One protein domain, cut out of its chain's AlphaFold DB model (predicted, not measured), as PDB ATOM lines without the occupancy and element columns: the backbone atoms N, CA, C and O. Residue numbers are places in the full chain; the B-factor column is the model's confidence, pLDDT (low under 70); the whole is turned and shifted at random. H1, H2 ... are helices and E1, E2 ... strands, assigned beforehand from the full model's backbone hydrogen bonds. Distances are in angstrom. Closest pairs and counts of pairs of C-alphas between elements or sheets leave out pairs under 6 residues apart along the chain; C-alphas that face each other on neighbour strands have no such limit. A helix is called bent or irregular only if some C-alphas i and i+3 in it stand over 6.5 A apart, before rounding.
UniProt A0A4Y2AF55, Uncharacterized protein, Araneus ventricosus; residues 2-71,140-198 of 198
ATOM      1  N   GLU A   2      51.082 -11.240  19.964       88.31
ATOM      2  CA  GLU A   2      51.018 -11.672  18.565       88.31
ATOM      3  C   GLU A   2      50.548 -13.134  18.509       88.31
ATOM      4  O   GLU A   2      50.851 -13.911  19.412       88.31
ATOM      5  N   ILE A   3      49.764 -13.491  17.491       86.81
ATOM      6  CA  ILE A   3      49.295 -14.859  17.234       86.81
ATOM      7  C   ILE A   3      49.488 -15.143  15.745       86.81
ATOM      8  O   ILE A   3      48.885 -14.463  14.915       86.81
ATOM      9  N   GLN A   4      50.299 -16.143  15.392       87.88
ATOM     10  CA  GLN A   4      50.553 -16.519  14.000       87.88
ATOM     11  C   GLN A   4      49.914 -17.866  13.641       87.88
ATOM     12  O   GLN A   4      50.102 -18.876  14.314       87.88
ATOM     13  N   CYS A   5      49.218 -17.907  12.506       84.19
ATOM     14  CA  CYS A   5      48.853 -19.144  11.836       84.19
ATOM     15  C   CYS A   5      50.042 -19.645  11.011       84.19
ATOM     16  O   CYS A   5      50.289 -19.115   9.932       84.19
ATOM     17  N   HIS A   6      50.756 -20.688  11.431       83.88
ATOM     18  CA  HIS A   6      51.828 -21.242  10.586       83.88
ATOM     19  C   HIS A   6      51.303 -21.842   9.261       83.88
ATOM     20  O   HIS A   6      52.011 -21.832   8.256       83.88
ATOM     21  N   THR A   7      50.041 -22.286   9.225       84.75
ATOM     22  CA  THR A   7      49.402 -22.902   8.046       84.75
ATOM     23  C   THR A   7      49.015 -21.873   6.975       84.75
ATOM     24  O   THR A   7      49.410 -22.011   5.817       84.75
ATOM     25  N   THR A   8      48.290 -20.803   7.329       81.56
ATOM     26  CA  THR A   8      47.913 -19.742   6.367       81.56
ATOM     27  C   THR A   8      48.941 -18.610   6.287       81.56
ATOM     28  O   THR A   8      49.003 -17.906   5.282       81.56
ATOM     29  N   GLY A   9      49.779 -18.438   7.312       86.44
ATOM     30  CA  GLY A   9      50.683 -17.299   7.492       86.44
ATOM     31  C   GLY A   9      49.989 -15.978   7.808       86.44
ATOM     32  O   GLY A   9      50.588 -14.925   7.607       86.44
ATOM     33  N   LEU A  10      48.734 -16.021   8.261       88.12
ATOM     34  CA  LEU A  10      48.075 -14.862   8.855       88.12
ATOM     35  C   LEU A  10      48.617 -14.630  10.268       88.12
ATOM     36  O   LEU A  10      48.730 -15.576  11.046       88.12
ATOM     37  N   THR A  11      48.881 -13.376  10.613       90.12
ATOM     38  CA  THR A  11      49.277 -12.943  11.957       90.12
ATOM     39  C   THR A  11      48.218 -11.984  12.501       90.12
ATOM     40  O   THR A  11      47.885 -11.009  11.835       90.12
ATOM     41  N   ALA A  12      47.722 -12.202  13.720       89.44
ATOM     42  CA  ALA A  12      46.966 -11.200  14.471       89.44
ATOM     43  C   ALA A  12      47.879 -10.508  15.492       89.44
ATOM     44  O   ALA A  12      48.412 -11.148  16.397       89.44
ATOM     45  N   GLN A  13      48.033  -9.192  15.357       91.19
ATOM     46  CA  GLN A  13      48.701  -8.334  16.339       91.19
ATOM     47  C   GLN A  13      47.628  -7.708  17.232       91.19
ATOM     48  O   GLN A  13      46.746  -7.016  16.725       91.19
ATOM     49  N   LEU A  14      47.690  -7.967  18.541       91.19
ATOM     50  CA  LEU A  14      46.693  -7.567  19.538       91.19
ATOM     51  C   LEU A  14      47.326  -6.696  20.635       91.19
ATOM     52  O   LEU A  14      48.215  -7.137  21.376       91.19
ATOM     53  N   ASN A  15      46.820  -5.473  20.761       89.81
ATOM     54  CA  ASN A  15      47.227  -4.457  21.724       89.81
ATOM     55  C   ASN A  15      46.155  -4.327  22.810       89.81
ATOM     56  O   ASN A  15      45.087  -3.756  22.585       89.81
ATOM     57  N   PHE A  16      46.457  -4.831  24.003       89.81
ATOM     58  CA  PHE A  16      45.653  -4.591  25.199       89.81
ATOM     59  C   PHE A  16      45.996  -3.196  25.728       89.81
ATOM     60  O   PHE A  16      47.168  -2.906  25.979       89.81
ATOM     61  N   LYS A  17      45.003  -2.316  25.877       86.88
ATOM     62  CA  LYS A  17      45.223  -0.982  26.441       86.88
ATOM     63  C   LYS A  17      45.415  -1.087  27.960       86.88
ATOM     64  O   LYS A  17      44.636  -1.783  28.617       86.88
ATOM     65  N   PRO A  18      46.408  -0.397  28.549       84.06
ATOM     66  CA  PRO A  18      46.400  -0.151  29.984       84.06
ATOM     67  C   PRO A  18      45.222   0.771  30.328       84.06
ATOM     68  O   PRO A  18      44.852   1.630  29.527       84.06
ATOM     69  N   ALA A  19      44.660   0.624  31.528       83.25
ATOM     70  CA  ALA A  19      43.625   1.535  32.006       83.25
ATOM     71  C   ALA A  19      44.201   2.955  32.138       83.25
ATOM     72  O   ALA A  19      45.114   3.204  32.928       83.25
ATOM     73  N   GLY A  20      43.673   3.885  31.347       77.75
ATOM     74  CA  GLY A  20      44.013   5.296  31.398       77.75
ATOM     75  C   GLY A  20      43.378   6.007  32.593       77.75
ATOM     76  O   GLY A  20      42.503   5.485  33.288       77.75
ATOM     77  N   TRP A  21      43.796   7.253  32.814       68.81
ATOM     78  CA  TRP A  21      43.278   8.095  33.895       68.81
ATOM     79  C   TRP A  21      41.737   8.206  33.843       68.81
ATOM     80  O   TRP A  21      41.184   8.504  32.778       68.81
ATOM     81  N   PHE A  22      41.082   7.974  34.991       74.94
ATOM     82  CA  PHE A  22      39.632   7.746  35.183       74.94
ATOM     83  C   PHE A  22      39.037   6.468  34.544       74.94
ATOM     84  O   PHE A  22      37.853   6.436  34.223       74.94
ATOM     85  N   GLY A  23      39.823   5.404  34.348       71.69
ATOM     86  CA  GLY A  23      39.313   4.141  33.786       71.69
ATOM     87  C   GLY A  23      38.974   4.220  32.292       71.69
ATOM     88  O   GLY A  23      38.297   3.346  31.752       71.69
ATOM     89  N   ARG A  24      39.462   5.261  31.604       71.19
ATOM     90  CA  ARG A  24      39.438   5.331  30.139       71.19
ATOM     91  C   ARG A  24      40.204   4.143  29.566       71.19
ATOM     92  O   ARG A  24      41.191   3.710  30.152       71.19
ATOM     93  N   ASP A  25      39.729   3.600  28.452       77.38
ATOM     94  CA  ASP A  25      40.294   2.397  27.828       77.38
ATOM     95  C   ASP A  25      40.366   1.145  28.734       77.38
ATOM     96  O   ASP A  25      41.054   0.179  28.401       77.38
ATOM     97  N   LEU A  26      39.636   1.100  29.861       85.25
ATOM     98  CA  LEU A  26      39.599  -0.089  30.714       85.25
ATOM     99  C   LEU A  26      39.077  -1.305  29.931       85.25
ATOM    100  O   LEU A  26      37.984  -1.293  29.367       85.25
ATOM    101  N   HIS A  27      39.894  -2.358  29.921       88.62
ATOM    102  CA  HIS A  27      39.715  -3.594  29.153       88.62
ATOM    103  C   HIS A  27      39.687  -3.435  27.621       88.62
ATOM    104  O   HIS A  27      39.464  -4.436  26.936       88.62
ATOM    105  N   ASN A  28      39.955  -2.246  27.063       90.06
ATOM    106  CA  ASN A  28      40.012  -2.075  25.611       90.06
ATOM    107  C   ASN A  28      41.137  -2.922  25.003       90.06
ATOM    108  O   ASN A  28      42.253  -3.015  25.521       90.06
ATOM    109  N   ILE A  29      40.831  -3.521  23.861       91.00
ATOM    110  CA  ILE A  29      41.756  -4.270  23.021       91.00
ATOM    111  C   ILE A  29      41.531  -3.838  21.571       91.00
ATOM    112  O   ILE A  29      40.398  -3.761  21.103       91.00
ATOM    113  N   GLU A  30      42.618  -3.541  20.867       92.50
ATOM    114  CA  GLU A  30      42.637  -3.196  19.441       92.50
ATOM    115  C   GLU A  30      43.673  -4.071  18.724       92.50
ATOM    116  O   GLU A  30      44.602  -4.584  19.352       92.50
ATOM    117  N   GLY A  31      43.572  -4.233  17.410       92.81
ATOM    118  CA  GLY A  31      44.534  -5.049  16.683       92.81
ATOM    119  C   GLY A  31      44.303  -5.121  15.186       92.81
ATOM    120  O   GLY A  31      43.304  -4.638  14.665       92.81
ATOM    121  N   PHE A  32      45.232  -5.757  14.481       94.44
ATOM    122  CA  PHE A  32      45.130  -5.983  13.041       94.44
ATOM    123  C   PHE A  32      45.437  -7.438  12.707       94.44
ATOM    124  O   PHE A  32      46.393  -8.011  13.232       94.44
ATOM    125  N   ILE A  33      44.661  -8.007  11.783       90.81
ATOM    126  CA  ILE A  33      45.054  -9.222  11.065       90.81
ATOM    127  C   ILE A  33      45.893  -8.784   9.868       90.81
ATOM    128  O   ILE A  33      45.447  -7.962   9.062       90.81
ATOM    129  N   THR A  34      47.095  -9.336   9.742       92.56
ATOM    130  CA  THR A  34      47.995  -9.129   8.610       92.56
ATOM    131  C   THR A  34      48.319 -10.435   7.895       92.56
ATOM    132  O   THR A  34      48.315 -11.501   8.508       92.56
ATOM    133  N   ASP A  35      48.646 -10.355   6.609       90.69
ATOM    134  CA  ASP A  35      49.167 -11.485   5.837       90.69
ATOM    135  C   ASP A  35      50.681 -11.722   6.062       90.69
ATOM    136  O   ASP A  35      51.336 -11.018   6.840       90.69
ATOM    137  N   LYS A  36      51.258 -12.682   5.321       90.62
ATOM    138  CA  LYS A  36      52.705 -12.982   5.302       90.62
ATOM    139  C   LYS A  36      53.578 -11.779   4.911       90.62
ATOM    140  O   LYS A  36      54.735 -11.721   5.314       90.62
ATOM    141  N   GLN A  37      53.048 -10.831   4.136       91.75
ATOM    142  CA  GLN A  37      53.723  -9.595   3.719       91.75
ATOM    143  C   GLN A  37      53.493  -8.424   4.696       91.75
ATOM    144  O   GLN A  37      53.894  -7.296   4.414       91.75
ATOM    145  N   LYS A  38      52.860  -8.677   5.852       90.81
ATOM    146  CA  LYS A  38      52.414  -7.681   6.843       90.81
ATOM    147  C   LYS A  38      51.369  -6.680   6.315       90.81
ATOM    148  O   LYS A  38      51.096  -5.675   6.974       90.81
ATOM    149  N   LYS A  39      50.716  -6.959   5.179       93.31
ATOM    150  CA  LYS A  39      49.567  -6.186   4.689       93.31
ATOM    151  C   LYS A  39      48.386  -6.402   5.631       93.31
ATOM    152  O   LYS A  39      47.982  -7.538   5.868       93.31
ATOM    153  N   LYS A  40      47.799  -5.313   6.134       93.19
ATOM    154  CA  LYS A  40      46.568  -5.349   6.937       93.19
ATOM    155  C   LYS A  40      45.380  -5.819   6.095       93.19
ATOM    156  O   LYS A  40      45.194  -5.348   4.974       93.19
ATOM    157  N   LEU A  41      44.584  -6.729   6.652       90.69
ATOM    158  CA  LEU A  41      43.385  -7.303   6.031       90.69
ATOM    159  C   LEU A  41      42.114  -6.890   6.784       90.69
ATOM    160  O   LEU A  41      41.134  -6.472   6.171       90.69
ATOM    161  N   CYS A  42      42.162  -6.958   8.116       91.38
ATOM    162  CA  CYS A  42      41.046  -6.646   9.006       91.38
ATOM    163  C   CYS A  42      41.540  -5.903  10.252       91.38
ATOM    164  O   CYS A  42      42.678  -6.112  10.689       91.38
ATOM    165  N   PHE A  43      40.664  -5.106  10.858       93.50
ATOM    166  CA  PHE A  43      40.867  -4.509  12.178       93.50
ATOM    167  C   PHE A  43      40.031  -5.262  13.221       93.50
ATOM    168  O   PHE A  43      38.859  -5.548  12.987       93.50
ATOM    169  N   ILE A  44      40.642  -5.606  14.356       92.38
ATOM    170  CA  ILE A  44      40.005  -6.262  15.507       92.38
ATOM    171  C   ILE A  44      39.868  -5.228  16.623       92.38
ATOM    172  O   ILE A  44      40.825  -4.505  16.902       92.38
ATOM    173  N   TYR A  45      38.723  -5.188  17.302       92.56
ATOM    174  CA  TYR A  45      38.535  -4.319  18.464       92.56
ATOM    175  C   TYR A  45      37.511  -4.858  19.466       92.56
ATOM    176  O   TYR A  45      36.660  -5.680  19.129       92.56
ATOM    177  N   GLY A  46      37.549  -4.355  20.698       91.38
ATOM    178  CA  GLY A  46      36.491  -4.564  21.685       91.38
ATOM    179  C   GLY A  46      36.974  -4.410  23.121       91.38
ATOM    180  O   GLY A  46      37.969  -3.732  23.382       91.38
ATOM    181  N   LYS A  47      36.277  -5.075  24.044       89.81
ATOM    182  CA  LYS A  47      36.638  -5.188  25.461       89.81
ATOM    183  C   LYS A  47      36.932  -6.654  25.771       89.81
ATOM    184  O   LYS A  47      36.028  -7.482  25.682       89.81
ATOM    185  N   TRP A  48      38.155  -6.998  26.179       87.00
ATOM    186  CA  TRP A  48      38.560  -8.410  26.336       87.00
ATOM    187  C   TRP A  48      37.785  -9.177  27.424       87.00
ATOM    188  O   TRP A  48      37.829 -10.402  27.452       87.00
ATOM    189  N   THR A  49      37.051  -8.476  28.295       86.25
ATOM    190  CA  THR A  49      36.155  -9.052  29.312       86.25
ATOM    191  C   THR A  49      34.705  -9.250  28.852       86.25
ATOM    192  O   THR A  49      33.899  -9.727  29.644       86.25
ATOM    193  N   ASP A  50      34.341  -8.817  27.640       86.38
ATOM    194  CA  ASP A  50      32.942  -8.605  27.233       86.38
ATOM    195  C   ASP A  50      32.681  -8.956  25.754       86.38
ATOM    196  O   ASP A  50      31.872  -9.837  25.469       86.38
ATOM    197  N   TYR A  51      33.395  -8.356  24.795       87.38
ATOM    198  CA  TYR A  51      33.242  -8.695  23.373       87.38
ATOM    199  C   TYR A  51      34.487  -8.407  22.534       87.38
ATOM    200  O   TYR A  51      35.283  -7.517  22.835       87.38
ATOM    201  N   LEU A  52      34.595  -9.110  21.406       90.06
ATOM    202  CA  LEU A  52      35.548  -8.837  20.333       90.06
ATOM    203  C   LEU A  52      34.830  -8.837  18.980       90.06
ATOM    204  O   LEU A  52      34.158  -9.803  18.613       90.06
ATOM    205  N   LYS A  53      34.991  -7.742  18.238       89.44
ATOM    206  CA  LYS A  53      34.486  -7.510  16.881       89.44
ATOM    207  C   LYS A  53      35.644  -7.444  15.878       89.44
ATOM    208  O   LYS A  53      36.792  -7.190  16.247       89.44
ATOM    209  N   VAL A  54      35.324  -7.653  14.605       90.25
ATOM    210  CA  VAL A  54      36.224  -7.480  13.459       90.25
ATOM    211  C   VAL A  54      35.504  -6.754  12.324       90.25
ATOM    212  O   VAL A  54      34.334  -7.026  12.065       90.25
ATOM    213  N   CYS A  55      36.202  -5.865  11.627       89.38
ATOM    214  CA  CYS A  55      35.728  -5.206  10.407       89.38
ATOM    215  C   CYS A  55      36.795  -5.245   9.306       89.38
ATOM    216  O   CYS A  55      37.960  -5.593   9.557       89.38
ATOM    217  N   SER A  56      36.410  -4.915   8.070       91.19
ATOM    218  CA  SER A  56      37.382  -4.789   6.986       91.19
ATOM    219  C   SER A  56      38.274  -3.558   7.197       91.19
ATOM    220  O   SER A  56      37.941  -2.634   7.943       91.19
ATOM    221  N   MET A  57      39.420  -3.519   6.514       90.62
ATOM    222  CA  MET A  57      40.236  -2.301   6.476       90.62
ATOM    223  C   MET A  57      39.521  -1.115   5.807       90.62
ATOM    224  O   MET A  57      39.871   0.022   6.105       90.62
ATOM    225  N   GLU A  58      38.527  -1.357   4.946       90.75
ATOM    226  CA  GLU A  58      37.751  -0.313   4.269       90.75
ATOM    227  C   GLU A  58      36.780   0.369   5.245       90.75
ATOM    228  O   GLU A  58      36.876   1.582   5.435       90.75
ATOM    229  N   ASP A  59      35.966  -0.412   5.972       91.19
ATOM    230  CA  ASP A  59      35.066   0.098   7.024       91.19
ATOM    231  C   ASP A  59      35.854   0.847   8.112       91.19
ATOM    232  O   ASP A  59      35.469   1.929   8.557       91.19
ATOM    233  N   TYR A  60      36.991   0.275   8.536       91.19
ATOM    234  CA  TYR A  60      37.880   0.890   9.519       91.19
ATOM    235  C   TYR A  60      38.423   2.234   9.025       91.19
ATOM    236  O   TYR A  60      38.419   3.212   9.770       91.19
ATOM    237  N   GLU A  61      38.886   2.309   7.778       91.56
ATOM    238  CA  GLU A  61      39.411   3.552   7.230       91.56
ATOM    239  C   GLU A  61      38.332   4.619   7.021       91.56
ATOM    240  O   GLU A  61      38.601   5.787   7.295       91.56
ATOM    241  N   GLU A  62      37.130   4.265   6.556       91.44
ATOM    242  CA  GLU A  62      36.014   5.213   6.434       91.44
ATOM    243  C   GLU A  62      35.572   5.735   7.809       91.44
ATOM    244  O   GLU A  62      35.428   6.947   8.004       91.44
ATOM    245  N   TYR A  63      35.456   4.847   8.798       89.94
ATOM    246  CA  TYR A  63      35.159   5.224  10.176       89.94
ATOM    247  C   TYR A  63      36.241   6.147  10.761       89.94
ATOM    248  O   TYR A  63      35.927   7.190  11.331       89.94
ATOM    249  N   MET A  64      37.526   5.836  10.558       86.50
ATOM    250  CA  MET A  64      38.640   6.690  10.996       86.50
ATOM    251  C   MET A  64      38.667   8.051  10.284       86.50
ATOM    252  O   MET A  64      39.017   9.045  10.916       86.50
ATOM    253  N   LYS A  65      38.288   8.126   8.999       87.94
ATOM    254  CA  LYS A  65      38.181   9.389   8.239       87.94
ATOM    255  C   LYS A  65      37.030  10.258   8.761       87.94
ATOM    256  O   LYS A  65      37.211  11.458   8.940       87.94
ATOM    257  N   THR A  66      35.878   9.655   9.051       83.25
ATOM    258  CA  THR A  66      34.676  10.349   9.555       83.25
ATOM    259  C   THR A  66      34.751  10.727  11.039       83.25
ATOM    260  O   THR A  66      34.126  11.703  11.444       83.25
ATOM    261  N   HIS A  67      35.543  10.012  11.847       78.62
ATOM    262  CA  HIS A  67      35.673  10.228  13.296       78.62
ATOM    263  C   HIS A  67      37.056  10.774  13.724       78.62
ATOM    264  O   HIS A  67      37.378  10.790  14.914       78.62
ATOM    265  N   ALA A  68      37.882  11.255  12.787       64.50
ATOM    266  CA  ALA A  68      39.255  11.711  13.050       64.50
ATOM    267  C   ALA A  68      39.366  12.754  14.189       64.50
ATOM    268  O   ALA A  68      40.290  12.699  15.009       64.50
ATOM    269  N   ASP A  69      38.398  13.669  14.282       54.88
ATOM    270  CA  ASP A  69      38.388  14.754  15.270       54.88
ATOM    271  C   ASP A  69      38.163  14.277  16.716       54.88
ATOM    272  O   ASP A  69      38.628  14.923  17.660       54.88
ATOM    273  N   SER A  70      37.519  13.121  16.924       55.12
ATOM    274  CA  SER A  70      37.368  12.533  18.264       55.12
ATOM    275  C   SER A  70      38.619  11.752  18.694       55.12
ATOM    276  O   SER A  70      39.004  11.791  19.868       55.12
ATOM    277  N   LEU A  71      39.332  11.124  17.750       52.03
ATOM    278  CA  LEU A  71      40.594  10.433  18.033       52.03
ATOM    279  C   LEU A  71      41.775  11.384  18.274       52.03
ATOM    280  O   LEU A  71      42.663  11.053  19.062       52.03
ATOM    281  N   ASN A 140      32.866   3.493  30.502       52.34
ATOM    282  CA  ASN A 140      33.512   4.526  29.714       52.34
ATOM    283  C   ASN A 140      32.855   4.623  28.330       52.34
ATOM    284  O   ASN A 140      33.052   3.754  27.475       52.34
ATOM    285  N   SER A 141      32.086   5.700  28.140       47.03
ATOM    286  CA  SER A 141      31.180   5.962  27.013       47.03
ATOM    287  C   SER A 141      31.918   6.279  25.703       47.03
ATOM    288  O   SER A 141      31.866   7.372  25.141       47.03
ATOM    289  N   THR A 142      32.699   5.314  25.229       55.38
ATOM    290  CA  THR A 142      33.369   5.329  23.923       55.38
ATOM    291  C   THR A 142      33.490   3.890  23.423       55.38
ATOM    292  O   THR A 142      34.575   3.396  23.120       55.38
ATOM    293  N   SER A 143      32.349   3.195  23.371       63.47
ATOM    294  CA  SER A 143      32.229   1.960  22.597       63.47
ATOM    295  C   SER A 143      32.499   2.303  21.138       63.47
ATOM    296  O   SER A 143      31.645   2.890  20.473       63.47
ATOM    297  N   LEU A 144      33.692   1.963  20.652       75.81
ATOM    298  CA  LEU A 144      33.992   1.995  19.229       75.81
ATOM    299  C   LEU A 144      32.956   1.105  18.534       75.81
ATOM    300  O   LEU A 144      32.807  -0.055  18.917       75.81
ATOM    301  N   ASP A 145      32.222   1.633  17.560       83.62
ATOM    302  CA  ASP A 145      31.287   0.824  16.784       83.62
ATOM    303  C   ASP A 145      31.391   1.179  15.307       83.62
ATOM    304  O   ASP A 145      30.896   2.205  14.844       83.62
ATOM    305  N   ILE A 146      32.138   0.341  14.594       87.56
ATOM    306  CA  ILE A 146      32.433   0.503  13.177       87.56
ATOM    307  C   ILE A 146      31.319  -0.212  12.393       87.56
ATOM    308  O   ILE A 146      30.991  -1.354  12.739       87.56
ATOM    309  N   PRO A 147      30.739   0.404  11.346       86.75
ATOM    310  CA  PRO A 147      29.785  -0.258  10.459       86.75
ATOM    311  C   PRO A 147      30.281  -1.617   9.946       86.75
ATOM    312  O   PRO A 147      31.481  -1.876   9.887       86.75
ATOM    313  N   ASN A 148      29.342  -2.501   9.605       86.75
ATOM    314  CA  ASN A 148      29.596  -3.845   9.059       86.75
ATOM    315  C   ASN A 148      30.443  -4.791   9.950       86.75
ATOM    316  O   ASN A 148      30.772  -5.905   9.536       86.75
ATOM    317  N   SER A 149      30.756  -4.399  11.191       88.00
ATOM    318  CA  SER A 149      31.559  -5.210  12.112       88.00
ATOM    319  C   SER A 149      30.876  -6.518  12.513       88.00
ATOM    320  O   SER A 149      29.768  -6.534  13.050       88.00
ATOM    321  N   THR A 150      31.596  -7.623  12.343       87.69
ATOM    322  CA  THR A 150      31.185  -8.974  12.742       87.69
ATOM    323  C   THR A 150      31.677  -9.284  14.155       87.69
ATOM    324  O   THR A 150      32.821  -8.985  14.496       87.69
ATOM    325  N   ILE A 151      30.842  -9.903  14.994       85.88
ATOM    326  CA  ILE A 151      31.247 -10.368  16.331       85.88
ATOM    327  C   ILE A 151      32.061 -11.659  16.180       85.88
ATOM    328  O   ILE A 151      31.558 -12.655  15.667       85.88
ATOM    329  N   LEU A 152      33.312 -11.647  16.645       85.38
ATOM    330  CA  LEU A 152      34.173 -12.832  16.716       85.38
ATOM    331  C   LEU A 152      33.897 -13.661  17.971       85.38
ATOM    332  O   LEU A 152      33.931 -14.890  17.931       85.38
ATOM    333  N   TRP A 153      33.679 -12.973  19.092       85.38
ATOM    334  CA  TRP A 153      33.457 -13.549  20.412       85.38
ATOM    335  C   TRP A 153      32.671 -12.568  21.288       85.38
ATOM    336  O   TRP A 153      32.824 -11.351  21.164       85.38
ATOM    337  N   GLN A 154      31.868 -13.110  22.199       84.50
ATOM    338  CA  GLN A 154      31.191 -12.369  23.255       84.50
ATOM    339  C   GLN A 154      31.192 -13.209  24.537       84.50
ATOM    340  O   GLN A 154      31.054 -14.436  24.486       84.50
ATOM    341  N   ALA A 155      31.353 -12.556  25.684       80.50
ATOM    342  CA  ALA A 155      31.237 -13.174  26.990       80.50
ATOM    343  C   ALA A 155      29.800 -13.667  27.204       80.50
ATOM    344  O   ALA A 155      28.829 -12.943  26.983       80.50
ATOM    345  N   GLN A 156      29.653 -14.909  27.665       78.19
ATOM    346  CA  GLN A 156      28.353 -15.390  28.123       78.19
ATOM    347  C   GLN A 156      27.994 -14.675  29.429       78.19
ATOM    348  O   GLN A 156      28.861 -14.474  30.285       78.19
ATOM    349  N   GLN A 157      26.721 -14.311  29.601       75.75
ATOM    350  CA  GLN A 157      26.262 -13.737  30.863       75.75
ATOM    351  C   GLN A 157      26.558 -14.702  32.015       75.75
ATOM    352  O   GLN A 157      26.296 -15.903  31.935       75.75
ATOM    353  N   ARG A 158      27.130 -14.153  33.087       68.38
ATOM    354  CA  ARG A 158      27.441 -14.886  34.311       68.38
ATOM    355  C   ARG A 158      26.127 -15.399  34.931       68.38
ATOM    356  O   ARG A 158      25.298 -14.558  35.265       68.38
ATOM    357  N   PRO A 159      25.936 -16.719  35.130       76.81
ATOM    358  CA  PRO A 159      24.721 -17.250  35.752       76.81
ATOM    359  C   PRO A 159      24.519 -16.721  37.177       76.81
ATOM    360  O   PRO A 159      25.498 -16.530  37.902       76.81
ATOM    361  N   ASP A 160      23.271 -16.551  37.612       72.94
ATOM    362  CA  ASP A 160      22.944 -15.948  38.916       72.94
ATOM    363  C   ASP A 160      23.553 -16.717  40.107       72.94
ATOM    364  O   ASP A 160      24.048 -16.122  41.065       72.94
ATOM    365  N   ASP A 161      23.617 -18.049  40.016       67.38
ATOM    366  CA  ASP A 161      24.222 -18.920  41.034       67.38
ATOM    367  C   ASP A 161      25.764 -18.896  41.069       67.38
ATOM    368  O   ASP A 161      26.366 -19.494  41.960       67.38
ATOM    369  N   SER A 162      26.428 -18.187  40.150       60.75
ATOM    370  CA  SER A 162      27.900 -18.093  40.070       60.75
ATOM    371  C   SER A 162      28.582 -17.701  41.386       60.75
ATOM    372  O   SER A 162      29.646 -18.228  41.706       60.75
ATOM    373  N   LEU A 163      27.956 -16.831  42.185       59.94
ATOM    374  CA  LEU A 163      28.469 -16.392  43.489       59.94
ATOM    375  C   LEU A 163      28.532 -17.527  44.531       59.94
ATOM    376  O   LEU A 163      29.191 -17.376  45.556       59.94
ATOM    377  N   LYS A 164      27.868 -18.664  44.277       59.66
ATOM    378  CA  LYS A 164      27.835 -19.851  45.150       59.66
ATOM    379  C   LYS A 164      28.869 -20.917  44.756       59.66
ATOM    380  O   LYS A 164      29.114 -21.832  45.537       59.66
ATOM    381  N   VAL A 165      29.477 -20.819  43.568       55.56
ATOM    382  CA  VAL A 165      30.429 -21.804  43.018       55.56
ATOM    383  C   VAL A 165      31.685 -21.118  42.475       55.56
ATOM    384  O   VAL A 165      31.851 -20.916  41.273       55.56
ATOM    385  N   SER A 166      32.618 -20.821  43.384       54.41
ATOM    386  CA  SER A 166      33.883 -20.112  43.116       54.41
ATOM    387  C   SER A 166      34.795 -20.753  42.059       54.41
ATOM    388  O   SER A 166      35.713 -20.097  41.576       54.41
ATOM    389  N   TRP A 167      34.561 -22.017  41.700       52.81
ATOM    390  CA  TRP A 167      35.379 -22.784  40.756       52.81
ATOM    391  C   TRP A 167      34.861 -22.773  39.310       52.81
ATOM    392  O   TRP A 167      35.550 -23.255  38.419       52.81
ATOM    393  N   HIS A 168      33.686 -22.192  39.041       49.28
ATOM    394  CA  HIS A 168      33.139 -22.063  37.681       49.28
ATOM    395  C   HIS A 168      33.615 -20.776  36.976       49.28
ATOM    396  O   HIS A 168      32.831 -20.071  36.338       49.28
ATOM    397  N   TYR A 169      34.911 -20.464  37.075       50.62
ATOM    398  CA  TYR A 169      35.533 -19.381  36.311       50.62
ATOM    399  C   TYR A 169      36.205 -19.952  35.057       50.62
ATOM    400  O   TYR A 169      37.296 -20.509  35.118       50.62
ATOM    401  N   VAL A 170      35.522 -19.856  33.914       49.34
ATOM    402  CA  VAL A 170      36.003 -20.407  32.636       49.34
ATOM    403  C   VAL A 170      37.104 -19.506  32.073       49.34
ATOM    404  O   VAL A 170      36.814 -18.409  31.597       49.34
ATOM    405  N   ASP A 171      38.353 -19.978  32.127       47.22
ATOM    406  CA  ASP A 171      39.570 -19.219  31.806       47.22
ATOM    407  C   ASP A 171      39.458 -18.340  30.558       47.22
ATOM    408  O   ASP A 171      39.100 -18.824  29.478       47.22
ATOM    409  N   SER A 172      39.921 -17.091  30.650       43.72
ATOM    410  CA  SER A 172      40.089 -16.201  29.492       43.72
ATOM    411  C   SER A 172      40.948 -16.845  28.388       43.72
ATOM    412  O   SER A 172      40.686 -16.652  27.205       43.72
ATOM    413  N   PHE A 173      41.908 -17.705  28.749       39.81
ATOM    414  CA  PHE A 173      42.700 -18.498  27.799       39.81
ATOM    415  C   PHE A 173      41.861 -19.471  26.950       39.81
ATOM    416  O   PHE A 173      42.125 -19.636  25.757       39.81
ATOM    417  N   SER A 174      40.827 -20.093  27.525       50.06
ATOM    418  CA  SER A 174      39.921 -20.971  26.768       50.06
ATOM    419  C   SER A 174      39.083 -20.176  25.755       50.06
ATOM    420  O   SER A 174      38.816 -20.647  24.646       50.06
ATOM    421  N   GLN A 175      38.765 -18.924  26.091       50.16
ATOM    422  CA  GLN A 175      38.049 -17.981  25.234       50.16
ATOM    423  C   GLN A 175      38.942 -17.519  24.067       50.16
ATOM    424  O   GLN A 175      38.475 -17.489  22.928       50.16
ATOM    425  N   CYS A 176      40.247 -17.298  24.291       48.16
ATOM    426  CA  CYS A 176      41.219 -17.000  23.226       48.16
ATOM    427  C   CYS A 176      41.283 -18.085  22.134       48.16
ATOM    428  O   CYS A 176      41.394 -17.753  20.953       48.16
ATOM    429  N   ARG A 177      41.172 -19.377  22.487       53.78
ATOM    430  CA  ARG A 177      41.151 -20.462  21.484       53.78
ATOM    431  C   ARG A 177      39.897 -20.406  20.609       53.78
ATOM    432  O   ARG A 177      39.975 -20.617  19.401       53.78
ATOM    433  N   ASN A 178      38.748 -20.096  21.207       55.59
ATOM    434  CA  ASN A 178      37.477 -19.995  20.491       55.59
ATOM    435  C   ASN A 178      37.413 -18.734  19.613       55.59
ATOM    436  O   ASN A 178      36.998 -18.823  18.460       55.59
ATOM    437  N   LEU A 179      37.916 -17.597  20.111       58.50
ATOM    438  CA  LEU A 179      38.130 -16.369  19.338       58.50
ATOM    439  C   LEU A 179      38.938 -16.648  18.065       58.50
ATOM    440  O   LEU A 179      38.539 -16.257  16.970       58.50
ATOM    441  N   TRP A 180      40.069 -17.339  18.201       57.94
ATOM    442  CA  TRP A 180      40.944 -17.635  17.074       57.94
ATOM    443  C   TRP A 180      40.299 -18.585  16.053       57.94
ATOM    444  O   TRP A 180      40.385 -18.347  14.847       57.94
ATOM    445  N   ASN A 181      39.570 -19.604  16.516       60.91
ATOM    446  CA  ASN A 181      38.772 -20.459  15.633       60.91
ATOM    447  C   ASN A 181      37.674 -19.671  14.891       60.91
ATOM    448  O   ASN A 181      37.373 -19.998  13.749       60.91
ATOM    449  N   SER A 182      37.120 -18.614  15.495       58.69
ATOM    450  CA  SER A 182      36.177 -17.691  14.843       58.69
ATOM    451  C   SER A 182      36.868 -16.855  13.749       58.69
ATOM    452  O   SER A 182      36.403 -16.806  12.611       58.69
ATOM    453  N   ILE A 183      38.053 -16.301  14.046       55.50
ATOM    454  CA  ILE A 183      38.896 -15.545  13.094       55.50
ATOM    455  C   ILE A 183      39.262 -16.386  11.856       55.50
ATOM    456  O   ILE A 183      39.167 -15.909  10.721       55.50
ATOM    457  N   VAL A 184      39.672 -17.643  12.058       56.44
ATOM    458  CA  VAL A 184      40.018 -18.567  10.963       56.44
ATOM    459  C   VAL A 184      38.761 -19.099  10.262       56.44
ATOM    460  O   VAL A 184      38.745 -19.210   9.035       56.44
ATOM    461  N   GLY A 185      37.692 -19.370  11.016       51.03
ATOM    462  CA  GLY A 185      36.417 -19.890  10.515       51.03
ATOM    463  C   GLY A 185      35.721 -18.953   9.527       51.03
ATOM    464  O   GLY A 185      35.239 -19.419   8.497       51.03
ATOM    465  N   LEU A 186      35.779 -17.634   9.758       50.66
ATOM    466  CA  LEU A 186      35.301 -16.614   8.809       50.66
ATOM    467  C   LEU A 186      35.980 -16.679   7.424       50.66
ATOM    468  O   LEU A 186      35.471 -16.098   6.471       50.66
ATOM    469  N   ASN A 187      37.105 -17.391   7.295       46.69
ATOM    470  CA  ASN A 187      37.857 -17.544   6.048       46.69
ATOM    471  C   ASN A 187      37.831 -18.978   5.466       46.69
ATOM    472  O   ASN A 187      38.518 -19.231   4.481       46.69
ATOM    473  N   ASN A 188      37.046 -19.918   6.019       40.72
ATOM    474  CA  ASN A 188      36.880 -21.291   5.492       40.72
ATOM    475  C   ASN A 188      38.182 -22.121   5.319       40.72
ATOM    476  O   ASN A 188      38.248 -23.008   4.463       40.72
ATOM    477  N   PHE A 189      39.222 -21.893   6.133       43.06
ATOM    478  CA  PHE A 189      40.475 -22.667   6.052       43.06
ATOM    479  C   PHE A 189      40.548 -23.829   7.053       43.06
ATOM    480  O   PHE A 189      40.208 -23.697   8.225       43.06
ATOM    481  N   ASN A 190      41.018 -24.980   6.562       33.66
ATOM    482  CA  ASN A 190      41.048 -26.245   7.299       33.66
ATOM    483  C   ASN A 190      42.124 -26.285   8.405       33.66
ATOM    484  O   ASN A 190      43.170 -25.642   8.312       33.66
ATOM    485  N   ASN A 191      41.861 -27.073   9.449       34.69
ATOM    486  CA  ASN A 191      42.598 -27.022  10.715       34.69
ATOM    487  C   ASN A 191      44.006 -27.640  10.673       34.69
ATOM    488  O   ASN A 191      44.165 -28.808  10.331       34.69
ATOM    489  N   ASN A 192      44.993 -26.884  11.169       32.47
ATOM    490  CA  ASN A 192      46.102 -27.360  12.013       32.47
ATOM    491  C   ASN A 192      46.900 -26.141  12.495       32.47
ATOM    492  O   ASN A 192      47.436 -25.405  11.665       32.47
ATOM    493  N   ILE A 193      46.940 -25.882  13.807       41.69
ATOM    494  CA  ILE A 193      47.541 -24.667  14.385       41.69
ATOM    495  C   ILE A 193      48.186 -24.999  15.736       41.69
ATOM    496  O   ILE A 193      47.548 -25.594  16.602       41.69
ATOM    497  N   TYR A 194      49.439 -24.579  15.904       34.53
ATOM    498  CA  TYR A 194      50.184 -24.614  17.162       34.53
ATOM    499  C   TYR A 194      50.298 -23.188  17.708       34.53
ATOM    500  O   TYR A 194      50.443 -22.249  16.926       34.53
ATOM    501  N   VAL A 195      50.243 -23.024  19.030       34.56
ATOM    502  CA  VAL A 195      50.551 -21.749  19.695       34.56
ATOM    503  C   VAL A 195      51.999 -21.819  20.163       34.56
ATOM    504  O   VAL A 195      52.312 -22.627  21.036       34.56
ATOM    505  N   SER A 196      52.872 -21.005  19.568       28.14
ATOM    506  CA  SER A 196      54.228 -20.797  20.082       28.14
ATOM    507  C   SER A 196      54.220 -19.707  21.153       28.14
ATOM    508  O   SER A 196      53.448 -18.750  21.060       28.14
ATOM    509  N   TYR A 197      55.101 -19.853  22.135       29.03
ATOM    510  CA  TYR A 197      55.458 -18.821  23.100       29.03
ATOM    511  C   TYR A 197      56.982 -18.681  23.047       29.03
ATOM    512  O   TYR A 197      57.671 -19.691  23.210       29.03
ATOM    513  N   ASP A 198      57.465 -17.463  22.803       33.09
ATOM    514  CA  ASP A 198      58.866 -17.051  22.987       33.09
ATOM    515  C   ASP A 198      59.012 -16.337  24.348       33.09
ATOM    516  O   ASP A 198      58.055 -15.615  24.727       33.09
TER     517      ASP A 198
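This is residues 2 to 71 and 140 to 198 of the 198 residues of an uncharacterized protein of Araneus ventricosus (UniProt A0A4Y2AF55). A six-stranded sheet is curled like part of a barrel, an open trough with helix H4 along its hollow side, packed on the edge strand E6, while helix H1 stands up from the opposite face near E4. Beyond this body a loose arm reaches out between E6 and H4, and its residues 160 to 167, with the short helix H3, stick out. The printed part has 129 residues with six named strands and four named helices, in the order E1 E2 E3 E4 E5 H1 H2 E6 H3 H4; the sheet's order is E1 E2 E3 E4 E5 E6, antiparallel throughout, and the class is mixed, helices and strands. The whole is compact, with a radius of gyration of the C-alphas of 16.2 A, and spans 49 by 42 by 29 A.

E1, residues 2 to 4, is an edge strand and forms a hairpin with E2, residues 11 to 16; N 12 and O 3 are 2.8 A apart, within hydrogen-bond range. E2 forms a hairpin with E3, residues 28 to 34, where N 15 and O 30 are 2.8 A apart. E3 forms a hairpin with E4, residues 40 to 47, where N 31 and O 44 are 2.8 A apart. E4 forms a hairpin with E5, residues 51 to 56, where N 53 and O 45 are 2.8 A apart. E1 to E5 are a meander, each strand the antiparallel neighbour of the one before. The other edge strand, E6, residues 150 to 154, is antiparallel to E5 at 163 degrees between their directions, and N 54 and O 150 are 2.8 A apart. The sheet is twisted, its C-alphas lying up to 7.7 A off the best plane. H1, residues 57 to 66, is on the sheet and stands up from it, its line rising 68 degrees out of the local plane. It lies over E4, and only just not over E5, on which 2 of its C-alphas fall; the closest C-alphas of H1 and E4 are those of Met 57 and Cys 42, 5.1 A apart. H2, residues 68 to 71, is not on the sheet and meets H1 only through their link. H3, residues 160 to 164, stands free and is irregular: C-alphas 160 and 163 are 7.2 A apart. H4, residues 172 to 185, is on the opposite face from H1, and with the sheet it makes two layers, a helix on one face of a sheet. Its height over the sheet is 4.4 A, only just above the sheet's level, and it lies over none of the strands. The closest C-alphas of H4 and E6 are those of Leu 179 and Trp 153, 5.6 A apart; H4 and E5 are near each other, with 5 pairs of C-alphas within 10 A. In H1 and H4 every O i to N i+4 pair is within hydrogen-bond range; in H3 it is 0 of 1, beside 1 of 2 O i to N i+3 pairs, and H2 is too short for an O i to N i+4 pair.

E1 begins at C-alpha 2, (51.018, -11.672, 18.565), and has 3 residues. E2 is 16.1 A long, E3 20.1 A, E4 21.0 A and E5 17.3 A from first to last C-alpha. H1 is 14.2 A long and ends at C-alpha 66, (34.676, 10.349, 9.555); H2 has 4 residues. E6 measures 11.0 A and H3 8.8 A. H4, 19.7 A long, ends at C-alpha 185, (36.417, -19.890, 10.515).

The C-alphas farthest apart are those of Gln 37 and Lys 164, at 49.9 A. Residues 72 to 139 are not printed, and C-alphas 71 and 140 are 14.9 A apart across the cut. The link from E2 to E3, 11 residues, is long. Residues 186 to 198, which end at the chain's last residue, hold no named element. The mean pLDDT of the printed part is 73.3; 48 residues are under 70, among them 68 to 71, 140 to 143 and 161 to 198, and the mean of H4 is 53.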